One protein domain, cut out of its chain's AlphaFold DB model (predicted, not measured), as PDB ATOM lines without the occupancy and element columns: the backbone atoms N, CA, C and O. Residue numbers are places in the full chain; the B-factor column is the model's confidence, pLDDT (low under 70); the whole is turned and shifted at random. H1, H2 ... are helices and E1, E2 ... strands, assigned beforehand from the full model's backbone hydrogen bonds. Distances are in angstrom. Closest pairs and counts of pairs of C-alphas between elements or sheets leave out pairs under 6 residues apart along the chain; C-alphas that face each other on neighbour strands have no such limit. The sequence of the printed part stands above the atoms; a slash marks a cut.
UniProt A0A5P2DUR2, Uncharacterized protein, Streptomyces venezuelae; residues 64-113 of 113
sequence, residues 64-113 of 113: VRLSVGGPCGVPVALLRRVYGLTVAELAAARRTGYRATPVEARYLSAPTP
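Overview. This is residues 64 to 113 of the 113 residues of an uncharacterized protein of Streptomyces venezuelae (UniProt A0A5P2DUR2). Three short helices and a tiny two-stranded sheet make the four corners of a small frame with few contacts: the pair E1 and E2 is one corner, H2 and H3 are the corners next to it on either side, and H1 is the corner across from it. Residues 67 to 75 loop between E1 and H1. The 50 printed residues hold E1, H1, H2, E2 and H3 in this order; the sheet is E1 - E2, antiparallel, and the class is mostly helix. The whole is compact, with a radius of gyration of the C-alphas of 9.9 A and spans of 28 by 20 by 20 A.

Along the chain. E1, residues 64 to 66, begins at C-alpha 64 (17.427, -11.481, -2.962) and is 6.4 A long. H1, residues 76 to 83, is 10.2 A long. H2, residues 87 to 96, is 14.4 A long and begins at C-alpha 87 (20.643, -15.998, -23.440). E2 is residues 98 to 100, 6.1 A. H3, residues 102 to 109, is 10.7 A long and ends at C-alpha 109 (21.323, -22.426, -3.137).

Arrangement. E1 and E2 are antiparallel, with N 64 and O 100 2.8 A apart and N 66 and O 98 2.9 A apart, both within hydrogen-bond range. The closest C-alphas of E1 and H3 are those of Val 64 and Pro 102, 5.9 A. Those of H2 and E2 are Ala 93 and Arg 99, 7.8 A. H1 and H2 are close but not clearly touching, the closest C-alphas being those of Val 76 and Leu 90, 7.2 A. Their lines are only just about perpendicular, at 70.1 degrees. H1 and H3 are only just apart, at 8.3 A; H2 and H3 are apart. In H1, H2 and H3 every O i to N i+4 pair is within hydrogen-bond range.

Size, cuts and confidence. The C-alphas farthest apart, Ala 88 and Pro 113, are 29.1 A apart. The printed part has no cut and no long link. Mean pLDDT of the printed part is 88.9; residues 111 to 113 are under 70.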
ATOM      1  N   VAL A  64      16.051 -11.057  -3.209       95.31
ATOM      2  CA  VAL A  64      17.427 -11.481  -2.962       95.31
ATOM      3  C   VAL A  64      18.173 -11.490  -4.291       95.31
ATOM      4  O   VAL A  64      17.685 -12.022  -5.287       95.31
ATOM      5  N   ARG A  65      19.366 -10.891  -4.329       95.19
ATOM      6  CA  ARG A  65      20.234 -10.947  -5.511       95.19
ATOM      7  C   ARG A  65      21.198 -12.114  -5.390       95.19
ATOM      8  O   ARG A  65      21.956 -12.189  -4.429       95.19
ATOM      9  N   LEU A  66      21.191 -12.984  -6.391       93.62
ATOM     10  CA  LEU A  66      22.090 -14.128  -6.482       93.62
ATOM     11  C   LEU A  66      23.104 -13.914  -7.599       93.62
ATOM     12  O   LEU A  66      22.746 -13.513  -8.707       93.62
ATOM     13  N   SER A  67      24.367 -14.219  -7.331       94.25
ATOM     14  CA  SER A  67      25.391 -14.285  -8.372       94.25
ATOM     15  C   SER A  67      25.054 -15.400  -9.364       94.25
ATOM     16  O   SER A  67      24.575 -16.463  -8.968       94.25
ATOM     17  N   VAL A  68      25.307 -15.178 -10.654       93.00
ATOM     18  CA  VAL A  68      25.040 -16.168 -11.709       93.00
ATOM     19  C   VAL A  68      26.350 -16.679 -12.294       93.00
ATOM     20  O   VAL A  68      27.116 -15.919 -12.881       93.00
ATOM     21  N   GLY A  69      26.563 -17.992 -12.206       87.81
ATOM     22  CA  GLY A  69      27.802 -18.649 -12.615       87.81
ATOM     23  C   GLY A  69      28.979 -18.431 -11.656       87.81
ATOM     24  O   GLY A  69      28.894 -17.683 -10.685       87.81
ATOM     25  N   GLY A  70      30.092 -19.108 -11.946       85.69
ATOM     26  CA  GLY A  70      31.253 -19.172 -11.054       85.69
ATOM     27  C   GLY A  70      31.071 -20.178  -9.904       85.69
ATOM     28  O   GLY A  70      30.012 -20.794  -9.802       85.69
ATOM     29  N   PRO A  71      32.093 -20.364  -9.047       82.31
ATOM     30  CA  PRO A  71      32.099 -21.414  -8.020       82.31
ATOM     31  C   PRO A  71      30.994 -21.289  -6.963       82.31
ATOM     32  O   PRO A  71      30.530 -22.299  -6.448       82.31
ATOM     33  N   CYS A  72      30.562 -20.062  -6.659       83.50
ATOM     34  CA  CYS A  72      29.560 -19.777  -5.625       83.50
ATOM     35  C   CYS A  72      28.239 -19.230  -6.192       83.50
ATOM     36  O   CYS A  72      27.382 -18.788  -5.430       83.50
ATOM     37  N   GLY A  73      28.093 -19.172  -7.520       88.25
ATOM     38  CA  GLY A  73      26.911 -18.612  -8.169       88.25
ATOM     39  C   GLY A  73      25.947 -19.683  -8.655       88.25
ATOM     40  O   GLY A  73      26.314 -20.835  -8.879       88.25
ATOM     41  N   VAL A  74      24.702 -19.276  -8.890       91.31
ATOM     42  CA  VAL A  74      23.665 -20.165  -9.415       91.31
ATOM     43  C   VAL A  74      24.090 -20.684 -10.794       91.31
ATOM     44  O   VAL A  74      24.442 -19.877 -11.670       91.31
ATOM     45  N   PRO A  75      24.043 -22.007 -11.040       90.31
ATOM     46  CA  PRO A  75      24.401 -22.568 -12.333       90.31
ATOM     47  C   PRO A  75      23.524 -22.020 -13.466       90.31
ATOM     48  O   PRO A  75      22.296 -22.050 -13.409       90.31
ATOM     49  N   VAL A  76      24.153 -21.583 -14.558       90.12
ATOM     50  CA  VAL A  76      23.442 -21.045 -15.738       90.12
ATOM     51  C   VAL A  76      22.491 -22.075 -16.349       90.12
ATOM     52  O   VAL A  76      21.385 -21.729 -16.765       90.12
ATOM     53  N   ALA A  77      22.900 -23.345 -16.380       87.69
ATOM     54  CA  ALA A  77      22.065 -24.434 -16.881       87.69
ATOM     55  C   ALA A  77      20.784 -24.611 -16.047       87.69
ATOM     56  O   ALA A  77      19.723 -24.875 -16.612       87.69
ATOM     57  N   LEU A  78      20.864 -24.400 -14.729       87.25
ATOM     58  CA  LEU A  78      19.718 -24.493 -13.826       87.25
ATOM     59  C   LEU A  78      18.710 -23.375 -14.104       87.25
ATOM     60  O   LEU A  78      17.526 -23.651 -14.273       87.25
ATOM     61  N   LEU A  79      19.181 -22.132 -14.248       89.88
ATOM     62  CA  LEU A  79      18.316 -20.998 -14.580       89.88
ATOM     63  C   LEU A  79      17.632 -21.160 -15.945       89.88
ATOM     64  O   LEU A  79      16.450 -20.862 -16.078       89.88
ATOM     65  N   ARG A  80      18.328 -21.701 -16.949       90.75
ATOM     66  CA  ARG A  80      17.704 -22.025 -18.244       90.75
ATOM     67  C   ARG A  80      16.629 -23.092 -18.117       90.75
ATOM     68  O   ARG A  80      15.550 -22.937 -18.672       90.75
ATOM     69  N   ARG A  81      16.937 -24.185 -17.417       85.69
ATOM     70  CA  ARG A  81      16.052 -25.349 -17.327       85.69
ATOM     71  C   ARG A  81      14.812 -25.069 -16.482       85.69
ATOM     72  O   ARG A  81      13.731 -25.502 -16.854       85.69
ATOM     73  N   VAL A  82      14.979 -24.391 -15.348       83.38
ATOM     74  CA  VAL A  82      13.906 -24.189 -14.360       83.38
ATOM     75  C   VAL A  82      13.146 -22.889 -14.608       83.38
ATOM     76  O   VAL A  82      11.931 -22.866 -14.457       83.38
ATOM     77  N   TYR A  83      13.843 -21.823 -15.011       84.69
ATOM     78  CA  TYR A  83      13.261 -20.483 -15.153       84.69
ATOM     79  C   TYR A  83      13.101 -20.049 -16.612       84.69
ATOM     80  O   TYR A  83      12.605 -18.958 -16.866       84.69
ATOM     81  N   GLY A  84      13.520 -20.875 -17.577       88.94
ATOM     82  CA  GLY A  84      13.336 -20.591 -19.001       88.94
ATOM     83  C   GLY A  84      14.106 -19.371 -19.508       88.94
ATOM     84  O   GLY A  84      13.812 -18.898 -20.602       88.94
ATOM     85  N   LEU A  85      15.081 -18.859 -18.741       91.19
ATOM     86  CA  LEU A  85      15.779 -17.626 -19.100       91.19
ATOM     87  C   LEU A  85      16.479 -17.759 -20.458       91.19
ATOM     88  O   LEU A  85      17.238 -18.700 -20.724       91.19
ATOM     89  N   THR A  86      16.268 -16.755 -21.298       93.31
ATOM     90  CA  THR A  86      16.943 -16.575 -22.579       93.31
ATOM     91  C   THR A  86      18.430 -16.268 -22.385       93.31
ATOM     92  O   THR A  86      18.904 -15.918 -21.302       93.31
ATOM     93  N   VAL A  87      19.213 -16.365 -23.466       92.81
ATOM     94  CA  VAL A  87      20.643 -15.998 -23.440       92.81
ATOM     95  C   VAL A  87      20.838 -14.540 -23.010       92.81
ATOM     96  O   VAL A  87      21.744 -14.253 -22.228       92.81
ATOM     97  N   ALA A  88      19.978 -13.633 -23.482       94.50
ATOM     98  CA  ALA A  88      20.047 -12.214 -23.153       94.50
ATOM     99  C   ALA A  88      19.786 -11.959 -21.659       94.50
ATOM    100  O   ALA A  88      20.552 -11.240 -21.014       94.50
ATOM    101  N   GLU A  89      18.769 -12.606 -21.089       93.44
ATOM    102  CA  GLU A  89      18.439 -12.485 -19.664       93.44
ATOM    103  C   GLU A  89      19.538 -13.065 -18.772       93.44
ATOM    104  O   GLU A  89      19.893 -12.464 -17.761       93.44
ATOM    105  N   LEU A  90      20.155 -14.182 -19.166       93.38
ATOM    106  CA  LEU A  90      21.294 -14.749 -18.436       93.38
ATOM    107  C   LEU A  90      22.519 -13.841 -18.493       93.38
ATOM    108  O   LEU A  90      23.230 -13.702 -17.500       93.38
ATOM    109  N   ALA A  91      22.782 -13.220 -19.644       93.69
ATOM    110  CA  ALA A  91      23.871 -12.261 -19.779       93.69
ATOM    111  C   ALA A  91      23.639 -11.027 -18.893       93.69
ATOM    112  O   ALA A  91      24.584 -10.539 -18.276       93.69
ATOM    113  N   ALA A  92      22.395 -10.549 -18.789       94.12
ATOM    114  CA  ALA A  92      22.030  -9.486 -17.857       94.12
ATOM    115  C   ALA A  92      22.207  -9.932 -16.397       94.12
ATOM    116  O   ALA A  92      22.932  -9.281 -15.648       94.12
ATOM    117  N   ALA A  93      21.657 -11.090 -16.026       93.56
ATOM    118  CA  ALA A  93      21.741 -11.632 -14.672       93.56
ATOM    119  C   ALA A  93      23.186 -11.923 -14.229       93.56
ATOM    120  O   ALA A  93      23.517 -11.757 -13.060       93.56
ATOM    121  N   ARG A  94      24.088 -12.281 -15.152       93.75
ATOM    122  CA  ARG A  94      25.530 -12.384 -14.866       93.75
ATOM    123  C   ARG A  94      26.164 -11.054 -14.465       93.75
ATOM    124  O   ARG A  94      27.082 -11.056 -13.655       93.75
ATOM    125  N   ARG A  95      25.701  -9.934 -15.025       93.50
ATOM    126  CA  ARG A  95      26.234  -8.597 -14.717       93.50
ATOM    127  C   ARG A  95      25.624  -8.002 -13.451       93.50
ATOM    128  O   ARG A  95      26.327  -7.344 -12.697       93.50
ATOM    129  N   THR A  96      24.326  -8.208 -13.234       93.25
ATOM    130  CA  THR A  96      23.563  -7.511 -12.180       93.25
ATOM    131  C   THR A  96      23.137  -8.404 -11.017       93.25
ATOM    132  O   THR A  96      22.557  -7.918 -10.046       93.25
ATOM    133  N   GLY A  97      23.386  -9.708 -11.118       93.25
ATOM    134  CA  GLY A  97      22.765 -10.727 -10.281       93.25
ATOM    135  C   GLY A  97      21.357 -11.091 -10.762       93.25
ATOM    136  O   GLY A  97      20.651 -10.285 -11.376       93.25
ATOM    137  N   TYR A  98      20.944 -12.322 -10.470       94.06
ATOM    138  CA  TYR A  98      19.574 -12.784 -10.640       94.06
ATOM    139  C   TYR A  98      18.724 -12.320  -9.456       94.06
ATOM    140  O   TYR A  98      19.067 -12.570  -8.300       94.06
ATOM    141  N   ARG A  99      17.620 -11.630  -9.747       94.81
ATOM    142  CA  ARG A  99      16.652 -11.176  -8.745       94.81
ATOM    143  C   ARG A  99      15.712 -12.334  -8.421       94.81
ATOM    144  O   ARG A  99      14.846 -12.633  -9.236       94.81
ATOM    145  N   ALA A 100      15.883 -12.959  -7.263       94.06
ATOM    146  CA  ALA A 100      15.090 -14.085  -6.775       94.06
ATOM    147  C   ALA A 100      14.176 -13.663  -5.615       94.06
ATOM    148  O   ALA A 100      14.487 -12.714  -4.891       94.06
ATOM    149  N   THR A 101      13.080 -14.388  -5.396       95.31
ATOM    150  CA  THR A 101      12.376 -14.332  -4.100       95.31
ATOM    151  C   THR A 101      13.235 -14.989  -3.007       95.31
ATOM    152  O   THR A 101      14.137 -15.776  -3.324       95.31
ATOM    153  N   PRO A 102      12.973 -14.738  -1.711       94.81
ATOM    154  CA  PRO A 102      13.683 -15.428  -0.633       94.81
ATOM    155  C   PRO A 102      13.580 -16.960  -0.717       94.81
ATOM    156  O   PRO A 102      14.543 -17.668  -0.420       94.81
ATOM    157  N   VAL A 103      12.436 -17.485  -1.161       94.81
ATOM    158  CA  VAL A 103      12.221 -18.931  -1.316       94.81
ATOM    159  C   VAL A 103      12.954 -19.480  -2.540       94.81
ATOM    160  O   VAL A 103      13.621 -20.509  -2.429       94.81
ATOM    161  N   GLU A 104      12.917 -18.782  -3.678       93.88
ATOM    162  CA  GLU A 104      13.729 -19.128  -4.853       93.88
ATOM    163  C   GLU A 104      15.223 -19.137  -4.512       93.88
ATOM    164  O   GLU A 104      15.943 -20.035  -4.938       93.88
ATOM    165  N   ALA A 105      15.695 -18.182  -3.707       93.56
ATOM    166  CA  ALA A 105      17.090 -18.112  -3.287       93.56
ATOM    167  C   ALA A 105      17.519 -19.318  -2.451       93.56
ATOM    168  O   ALA A 105      18.596 -19.873  -2.684       93.56
ATOM    169  N   ARG A 106      16.662 -19.767  -1.528       91.88
ATOM    170  CA  ARG A 106      16.888 -20.998  -0.756       91.88
ATOM    171  C   ARG A 106      16.887 -22.224  -1.661       91.88
ATOM    172  O   ARG A 106      17.775 -23.057  -1.542       91.88
ATOM    173  N   TYR A 107      15.931 -22.302  -2.584       90.62
ATOM    174  CA  TYR A 107      15.810 -23.407  -3.532       90.62
ATOM    175  C   TYR A 107      17.038 -23.525  -4.448       90.62
ATOM    176  O   TYR A 107      17.582 -24.608  -4.624       90.62
ATOM    177  N   LEU A 108      17.511 -22.402  -4.992       89.31
ATOM    178  CA  LEU A 108      18.650 -22.343  -5.913       89.31
ATOM    179  C   LEU A 108      20.009 -22.545  -5.229       89.31
ATOM    180  O   LEU A 108      20.966 -22.926  -5.899       89.31
ATOM    181  N   SER A 109      20.097 -22.257  -3.931       84.38
ATOM    182  CA  SER A 109      21.323 -22.426  -3.137       84.38
ATOM    183  C   SER A 109      21.398 -23.785  -2.440       84.38
ATOM    184  O   SER A 109      22.431 -24.113  -1.858       84.38
ATOM    185  N   ALA A 110      20.315 -24.566  -2.456       79.62
ATOM    186  CA  ALA A 110      20.313 -25.894  -1.870       79.62
ATOM    187  C   ALA A 110      21.206 -26.837  -2.700       79.62
ATOM    188  O   ALA A 110      21.156 -26.800  -3.935       79.62
ATOM    189  N   PRO A 111      22.019 -27.694  -2.057       64.38
ATOM    190  CA  PRO A 111      22.715 -28.753  -2.772       64.38
ATOM    191  C   PRO A 111      21.680 -29.630  -3.483       64.38
ATOM    192  O   PRO A 111      20.664 -30.009  -2.899       64.38
ATOM    193  N   THR A 112      21.911 -29.900  -4.769       56.88
ATOM    194  CA  THR A 112      21.053 -30.818  -5.529       56.88
ATOM    195  C   THR A 112      21.208 -32.213  -4.914       56.88
ATOM    196  O   THR A 112      22.354 -32.585  -4.649       56.88
ATOM    197  N   PRO A 113      20.115 -32.945  -4.631       50.12
ATOM    198  CA  PRO A 113      20.216 -34.327  -4.170       50.12
ATOM    199  C   PRO A 113      20.913 -35.226  -5.197       50.12
ATOM    200  O   PRO A 113      20.823 -34.928  -6.414       50.12
TER     201      PRO A 113